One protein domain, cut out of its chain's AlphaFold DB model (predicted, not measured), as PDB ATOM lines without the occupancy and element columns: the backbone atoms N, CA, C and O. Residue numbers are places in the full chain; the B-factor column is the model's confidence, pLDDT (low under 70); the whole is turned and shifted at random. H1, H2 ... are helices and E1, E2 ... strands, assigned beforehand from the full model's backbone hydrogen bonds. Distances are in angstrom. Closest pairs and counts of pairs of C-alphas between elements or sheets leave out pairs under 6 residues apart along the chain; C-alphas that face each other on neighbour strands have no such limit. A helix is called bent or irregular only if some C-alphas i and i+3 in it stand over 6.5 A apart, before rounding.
ATOM      1  N   LYS A   2     -21.742 -64.222   2.561       83.88
ATOM      2  CA  LYS A   2     -21.038 -63.706   1.374       83.88
ATOM      3  C   LYS A   2     -19.736 -64.497   1.194       83.88
ATOM      4  O   LYS A   2     -19.046 -64.735   2.182       83.88
ATOM      5  N   ASP A   3     -19.435 -64.931  -0.026       90.44
ATOM      6  CA  ASP A   3     -18.185 -65.633  -0.337       90.44
ATOM      7  C   ASP A   3     -17.097 -64.609  -0.670       90.44
ATOM      8  O   ASP A   3     -17.023 -64.091  -1.784       90.44
ATOM      9  N   TYR A   4     -16.275 -64.284   0.326       93.69
ATOM     10  CA  TYR A   4     -15.213 -63.289   0.188       93.69
ATOM     11  C   TYR A   4     -14.065 -63.751  -0.716       93.69
ATOM     12  O   TYR A   4     -13.344 -62.908  -1.237       93.69
ATOM     13  N   SER A   5     -13.910 -65.061  -0.952       92.31
ATOM     14  CA  SER A   5     -12.826 -65.588  -1.796       92.31
ATOM     15  C   SER A   5     -12.946 -65.163  -3.262       92.31
ATOM     16  O   SER A   5     -11.963 -65.178  -3.998       92.31
ATOM     17  N   LYS A   6     -14.147 -64.740  -3.672       92.00
ATOM     18  CA  LYS A   6     -14.449 -64.270  -5.025       92.00
ATOM     19  C   LYS A   6     -14.297 -62.759  -5.201       92.00
ATOM     20  O   LYS A   6     -14.412 -62.288  -6.320       92.00
ATOM     21  N   LEU A   7     -14.061 -61.988  -4.134       95.44
ATOM     22  CA  LEU A   7     -13.940 -60.526  -4.198       95.44
ATOM     23  C   LEU A   7     -12.481 -60.124  -4.447       95.44
ATOM     24  O   LEU A   7     -11.784 -59.644  -3.554       95.44
ATOM     25  N   ASN A   8     -12.006 -60.399  -5.655       92.69
ATOM     26  CA  ASN A   8     -10.606 -60.262  -6.055       92.69
ATOM     27  C   ASN A   8     -10.290 -58.944  -6.783       92.69
ATOM     28  O   ASN A   8      -9.170 -58.784  -7.262       92.69
ATOM     29  N   ASN A   9     -11.238 -58.006  -6.844       93.88
ATOM     30  CA  ASN A   9     -11.008 -56.657  -7.345       93.88
ATOM     31  C   ASN A   9     -11.548 -55.609  -6.360       93.88
ATOM     32  O   ASN A   9     -12.653 -55.761  -5.837       93.88
ATOM     33  N   GLN A  10     -10.765 -54.566  -6.083       92.44
ATOM     34  CA  GLN A  10     -11.068 -53.554  -5.065       92.44
ATOM     35  C   GLN A  10     -11.106 -52.161  -5.690       92.44
ATOM     36  O   GLN A  10     -10.195 -51.784  -6.420       92.44
ATOM     37  N   PHE A  11     -12.143 -51.396  -5.359       91.12
ATOM     38  CA  PHE A  11     -12.329 -50.015  -5.793       91.12
ATOM     39  C   PHE A  11     -12.468 -49.111  -4.574       91.12
ATOM     40  O   PHE A  11     -13.166 -49.455  -3.617       91.12
ATOM     41  N   VAL A  12     -11.832 -47.945  -4.636       89.50
ATOM     42  CA  VAL A  12     -11.946 -46.885  -3.632       89.50
ATOM     43  C   VAL A  12     -12.305 -45.576  -4.321       89.50
ATOM     44  O   VAL A  12     -11.784 -45.273  -5.393       89.50
ATOM     45  N   LEU A  13     -13.208 -44.819  -3.704       87.31
ATOM     46  CA  LEU A  13     -13.492 -43.436  -4.057       87.31
ATOM     47  C   LEU A  13     -12.763 -42.550  -3.051       87.31
ATOM     48  O   LEU A  13     -13.010 -42.648  -1.849       87.31
ATOM     49  N   ILE A  14     -11.881 -41.706  -3.569       83.00
ATOM     50  CA  ILE A  14     -11.105 -40.735  -2.802       83.00
ATOM     51  C   ILE A  14     -11.359 -39.347  -3.380       83.00
ATOM     52  O   ILE A  14     -11.501 -39.204  -4.599       83.00
ATOM     53  N   ASP A  15     -11.407 -38.331  -2.522       80.69
ATOM     54  CA  ASP A  15     -11.319 -36.952  -2.987       80.69
ATOM     55  C   ASP A  15      -9.846 -36.641  -3.284       80.69
ATOM     56  O   ASP A  15      -8.979 -36.697  -2.413       80.69
ATOM     57  N   MET A  16      -9.543 -36.340  -4.546       71.69
ATOM     58  CA  MET A  16      -8.173 -36.082  -4.996       71.69
ATOM     59  C   MET A  16      -7.568 -34.789  -4.432       71.69
ATOM     60  O   MET A  16      -6.361 -34.567  -4.573       71.69
ATOM     61  N   TYR A  17      -8.402 -33.933  -3.844       69.00
ATOM     62  CA  TYR A  17      -8.003 -32.670  -3.245       69.00
ATOM     63  C   TYR A  17      -7.920 -32.709  -1.716       69.00
ATOM     64  O   TYR A  17      -7.473 -31.728  -1.113       69.00
ATOM     65  N   GLU A  18      -8.287 -33.830  -1.089       67.56
ATOM     66  CA  GLU A  18      -7.984 -34.053   0.322       67.56
ATOM     67  C   GLU A  18      -6.490 -34.309   0.543       67.56
ATOM     68  O   GLU A  18      -5.736 -34.616  -0.386       67.56
ATOM     69  N   ASP A  19      -6.040 -34.039   1.773       61.16
ATOM     70  CA  ASP A  19      -4.624 -33.940   2.119       61.16
ATOM     71  C   ASP A  19      -3.865 -35.192   1.664       61.16
ATOM     72  O   ASP A  19      -4.229 -36.320   1.985       61.16
ATOM     73  N   ARG A  20      -2.773 -35.001   0.915       58.31
ATOM     74  CA  ARG A  20      -2.035 -36.109   0.273       58.31
ATOM     75  C   ARG A  20      -1.409 -37.096   1.264       58.31
ATOM     76  O   ARG A  20      -0.949 -38.157   0.847       58.31
ATOM     77  N   GLU A  21      -1.332 -36.722   2.538       60.22
ATOM     78  CA  GLU A  21      -0.794 -37.556   3.615       60.22
ATOM     79  C   GLU A  21      -1.870 -38.426   4.292       60.22
ATOM     80  O   GLU A  21      -1.506 -39.399   4.948       60.22
ATOM     81  N   ASP A  22      -3.163 -38.137   4.082       61.28
ATOM     82  CA  ASP A  22      -4.292 -38.892   4.639       61.28
ATOM     83  C   ASP A  22      -5.484 -38.824   3.660       61.28
ATOM     84  O   ASP A  22      -6.388 -37.997   3.787       61.28
ATOM     85  N   TYR A  23      -5.446 -39.648   2.606       61.75
ATOM     86  CA  TYR A  23      -6.569 -39.761   1.673       61.75
ATOM     87  C   TYR A  23      -7.762 -40.380   2.405       61.75
ATOM     88  O   TYR A  23      -7.826 -41.603   2.571       61.75
ATOM     89  N   ASP A  24      -8.715 -39.549   2.817       74.19
ATOM     90  CA  ASP A  24      -9.961 -40.018   3.404       74.19
ATOM     91  C   ASP A  24     -10.746 -40.803   2.336       74.19
ATOM     92  O   ASP A  24     -11.183 -40.302   1.295       74.19
ATOM     93  N   ILE A  25     -10.880 -42.114   2.563       77.00
ATOM     94  CA  ILE A  25     -11.641 -42.995   1.676       77.00
ATOM     95  C   ILE A  25     -13.126 -42.711   1.904       77.00
ATOM     96  O   ILE A  25     -13.727 -43.208   2.858       77.00
ATOM     97  N   ALA A  26     -13.738 -41.957   0.991       82.69
ATOM     98  CA  ALA A  26     -15.165 -41.651   1.029       82.69
ATOM     99  C   ALA A  26     -16.031 -42.916   0.881       82.69
ATOM    100  O   ALA A  26     -17.097 -43.027   1.490       82.69
ATOM    101  N   ALA A  27     -15.574 -43.888   0.080       87.00
ATOM    102  CA  ALA A  27     -16.205 -45.200  -0.055       87.00
ATOM    103  C   ALA A  27     -15.223 -46.262  -0.574       87.00
ATOM    104  O   ALA A  27     -14.322 -45.961  -1.353       87.00
ATOM    105  N   GLY A  28     -15.434 -47.528  -0.201       90.44
ATOM    106  CA  GLY A  28     -14.637 -48.656  -0.688       90.44
ATOM    107  C   GLY A  28     -15.464 -49.927  -0.854       90.44
ATOM    108  O   GLY A  28     -16.316 -50.239  -0.019       90.44
ATOM    109  N   VAL A  29     -15.216 -50.670  -1.933       93.56
ATOM    110  CA  VAL A  29     -15.902 -51.933  -2.233       93.56
ATOM    111  C   VAL A  29     -14.943 -52.974  -2.801       93.56
ATOM    112  O   VAL A  29     -13.978 -52.649  -3.488       93.56
ATOM    113  N   ALA A  30     -15.249 -54.246  -2.547       95.69
ATOM    114  CA  ALA A  30     -14.607 -55.379  -3.199       95.69
ATOM    115  C   ALA A  30     -15.657 -56.177  -3.980       95.69
ATOM    116  O   ALA A  30     -16.720 -56.504  -3.436       95.69
ATOM    117  N   ILE A  31     -15.364 -56.481  -5.243       95.38
ATOM    118  CA  ILE A  31     -16.244 -57.191  -6.177       95.38
ATOM    119  C   ILE A  31     -15.468 -58.292  -6.918       95.38
ATOM    120  O   ILE A  31     -14.234 -58.271  -6.924       95.38
ATOM    121  N   PRO A  32     -16.156 -59.262  -7.539       96.31
ATOM    122  CA  PRO A  32     -15.518 -60.167  -8.485       96.31
ATOM    123  C   PRO A  32     -14.972 -59.413  -9.697       96.31
ATOM    124  O   PRO A  32     -15.619 -58.496 -10.207       96.31
ATOM    125  N   ALA A  33     -13.783 -59.792 -10.161       94.06
ATOM    126  CA  ALA A  33     -13.111 -59.157 -11.289       94.06
ATOM    127  C   ALA A  33     -13.956 -59.198 -12.571       94.06
ATOM    128  O   ALA A  33     -13.937 -58.237 -13.335       94.06
ATOM    129  N   GLU A  34     -14.746 -60.256 -12.777       95.75
ATOM    130  CA  GLU A  34     -15.663 -60.373 -13.914       95.75
ATOM    131  C   GLU A  34     -16.780 -59.315 -13.923       95.75
ATOM    132  O   GLU A  34     -17.361 -59.053 -14.970       95.75
ATOM    133  N   CYS A  35     -17.062 -58.677 -12.783       96.12
ATOM    134  CA  CYS A  35     -18.070 -57.625 -12.660       96.12
ATOM    135  C   CYS A  35     -17.484 -56.207 -12.780       96.12
ATOM    136  O   CYS A  35     -18.221 -55.240 -12.615       96.12
ATOM    137  N   ALA A  36     -16.176 -56.054 -13.020       92.94
ATOM    138  CA  ALA A  36     -15.499 -54.754 -12.979       92.94
ATOM    139  C   ALA A  36     -16.060 -53.736 -13.984       92.94
ATOM    140  O   ALA A  36     -16.321 -52.591 -13.615       92.94
ATOM    141  N   GLU A  37     -16.281 -54.153 -15.231       94.06
ATOM    142  CA  GLU A  37     -16.812 -53.277 -16.284       94.06
ATOM    143  C   GLU A  37     -18.269 -52.878 -16.015       94.06
ATOM    144  O   GLU A  37     -18.634 -51.711 -16.138       94.06
ATOM    145  N   GLU A  38     -19.098 -53.839 -15.592       96.56
ATOM    146  CA  GLU A  38     -20.493 -53.580 -15.227       96.56
ATOM    147  C   GLU A  38     -20.584 -52.621 -14.035       96.56
ATOM    148  O   GLU A  38     -21.396 -51.698 -14.047       96.56
ATOM    149  N   PHE A  39     -19.719 -52.803 -13.035       95.25
ATOM    150  CA  PHE A  39     -19.637 -51.922 -11.880       95.25
ATOM    151  C   PHE A  39     -19.238 -50.497 -12.271       95.25
ATOM    152  O   PHE A  39     -19.892 -49.553 -11.838       95.25
ATOM    153  N   ALA A  40     -18.206 -50.329 -13.105       92.00
ATOM    154  CA  ALA A  40     -17.766 -49.009 -13.555       92.00
ATOM    155  C   ALA A  40     -18.889 -48.257 -14.287       92.00
ATOM    156  O   ALA A  40     -19.161 -47.100 -13.969       92.00
ATOM    157  N   ARG A  41     -19.603 -48.939 -15.193       93.88
ATOM    158  CA  ARG A  41     -20.762 -48.365 -15.889       93.88
ATOM    159  C   ARG A  41     -21.887 -47.996 -14.922       93.88
ATOM    160  O   ARG A  41     -22.428 -46.903 -15.019       93.88
ATOM    161  N   ALA A  42     -22.208 -48.864 -13.963       95.62
ATOM    162  CA  ALA A  42     -23.251 -48.583 -12.978       95.62
ATOM    163  C   ALA A  42     -22.917 -47.367 -12.094       95.62
ATOM    164  O   ALA A  42     -23.813 -46.618 -11.708       95.62
ATOM    165  N   VAL A  43     -21.636 -47.157 -11.767       93.56
ATOM    166  CA  VAL A  43     -21.178 -45.969 -11.032       93.56
ATOM    167  C   VAL A  43     -21.317 -44.705 -11.885       93.56
ATOM    168  O   VAL A  43     -21.800 -43.696 -11.371       93.56
ATOM    169  N   GLU A  44     -20.944 -44.754 -13.167       93.81
ATOM    170  CA  GLU A  44     -21.122 -43.630 -14.096       93.81
ATOM    171  C   GLU A  44     -22.607 -43.275 -14.278       93.81
ATOM    172  O   GLU A  44     -22.992 -42.127 -14.055       93.81
ATOM    173  N   GLU A  45     -23.457 -44.261 -14.581       95.94
ATOM    174  CA  GLU A  45     -24.911 -44.085 -14.712       95.94
ATOM    175  C   GLU A  45     -25.508 -43.470 -13.440       95.94
ATOM    176  O   GLU A  45     -26.259 -42.496 -13.499       95.94
ATOM    177  N   LEU A  46     -25.120 -43.974 -12.264       95.62
ATOM    178  CA  LEU A  46     -25.564 -43.431 -10.983       95.62
ATOM    179  C   LEU A  46     -25.169 -41.954 -10.814       95.62
ATOM    180  O   LEU A  46     -25.989 -41.158 -10.345       95.62
ATOM    181  N   ALA A  47     -23.930 -41.594 -11.163       93.69
ATOM    182  CA  ALA A  47     -23.420 -40.231 -11.056       93.69
ATOM    183  C   ALA A  47     -24.183 -39.264 -11.975       93.69
ATOM    184  O   ALA A  47     -24.623 -38.203 -11.525       93.69
ATOM    185  N   VAL A  48     -24.395 -39.653 -13.232       95.94
ATOM    186  CA  VAL A  48     -25.114 -38.841 -14.222       95.94
ATOM    187  C   VAL A  48     -26.588 -38.707 -13.841       95.94
ATOM    188  O   VAL A  48     -27.089 -37.600 -13.647       95.94
ATOM    189  N   GLU A  49     -27.284 -39.828 -13.648       96.44
ATOM    190  CA  GLU A  49     -28.742 -39.829 -13.514       96.44
ATOM    191  C   GLU A  49     -29.235 -39.291 -12.167       96.44
ATOM    192  O   GLU A  49     -30.293 -38.662 -12.103       96.44
ATOM    193  N   ARG A  50     -28.510 -39.548 -11.068       97.12
ATOM    194  CA  ARG A  50     -28.986 -39.184  -9.718       97.12
ATOM    195  C   ARG A  50     -28.326 -37.948  -9.138       97.12
ATOM    196  O   ARG A  50     -28.932 -37.313  -8.275       97.12
ATOM    197  N   PHE A  51     -27.115 -37.618  -9.578       94.06
ATOM    198  CA  PHE A  51     -26.339 -36.512  -9.016       94.06
ATOM    199  C   PHE A  51     -26.094 -35.375 -10.014       94.06
ATOM    200  O   PHE A  51     -25.472 -34.382  -9.641       94.06
ATOM    201  N   GLY A  52     -26.623 -35.476 -11.241       92.38
ATOM    202  CA  GLY A  52     -26.458 -34.451 -12.273       92.38
ATOM    203  C   GLY A  52     -25.021 -34.350 -12.782       92.38
ATOM    204  O   GLY A  52     -24.592 -33.268 -13.178       92.38
ATOM    205  N   GLY A  53     -24.266 -35.450 -12.701       92.38
ATOM    206  CA  GLY A  53     -22.926 -35.549 -13.265       92.38
ATOM    207  C   GLY A  53     -22.937 -35.612 -14.792       92.38
ATOM    208  O   GLY A  53     -23.991 -35.663 -15.422       92.38
ATOM    209  N   ALA A  54     -21.740 -35.648 -15.371       93.44
ATOM    210  CA  ALA A  54     -21.518 -35.890 -16.791       93.44
ATOM    211  C   ALA A  54     -20.619 -37.120 -16.951       93.44
ATOM    212  O   ALA A  54     -19.709 -37.335 -16.143       93.44
TER     213      ALA A  54
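What this domain is: This is residues 2 to 54 of the 96 residues of an uncharacterized protein of Slackia isoflavoniconvertens (UniProt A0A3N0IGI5). A two-stranded hairpin, E1 and E2, and one long helix, H1, make a narrow, open V, joined where E2 ends and H1 begins. Residues 17 to 22 of the hairpin's loop stick out, as do residues 46 to 52, of which 46 to 51 belong to H1. The 53 printed residues hold E1, E2 and H1 in that order, a mixed class with an antiparallel sheet E1 - E2. The whole is loose, radius of gyration of the C-alphas 13.3 A, and flat, spanning 33 by 31 by 16 A.

How they stand to each other: E1, residues 9 to 14, and E2, residues 25 to 31, form an antiparallel hairpin at 166 degrees. N 11 and O 29, 2.9 A, and N 9 and O 31, 3.0 A, are within hydrogen-bond range. A tight link leads from E2 to H1, residues 33 to 51. The closest C-alphas of E1 and H1, those of Asn 9 and Ala 33, are 5.1 A apart. In H1, 13 of 15 O i to N i+4 pairs are within range.

Where its parts are: E1, 16.6 A long, begins at C-alpha 9 (-11.008, -56.657, -7.345). E2 is 16.9 A long. H1, 26.3 A, is irregular, with C-alphas 34 and 37 7.6 A apart, and ends at C-alpha 51 (-26.339, -36.512, -9.016).

The domain as a whole: The C-alphas farthest apart, of Ser 5 and Gly 52, are 35.6 A apart. The printed part has no cut and no long link. Residues 17 to 23 have pLDDT under 70.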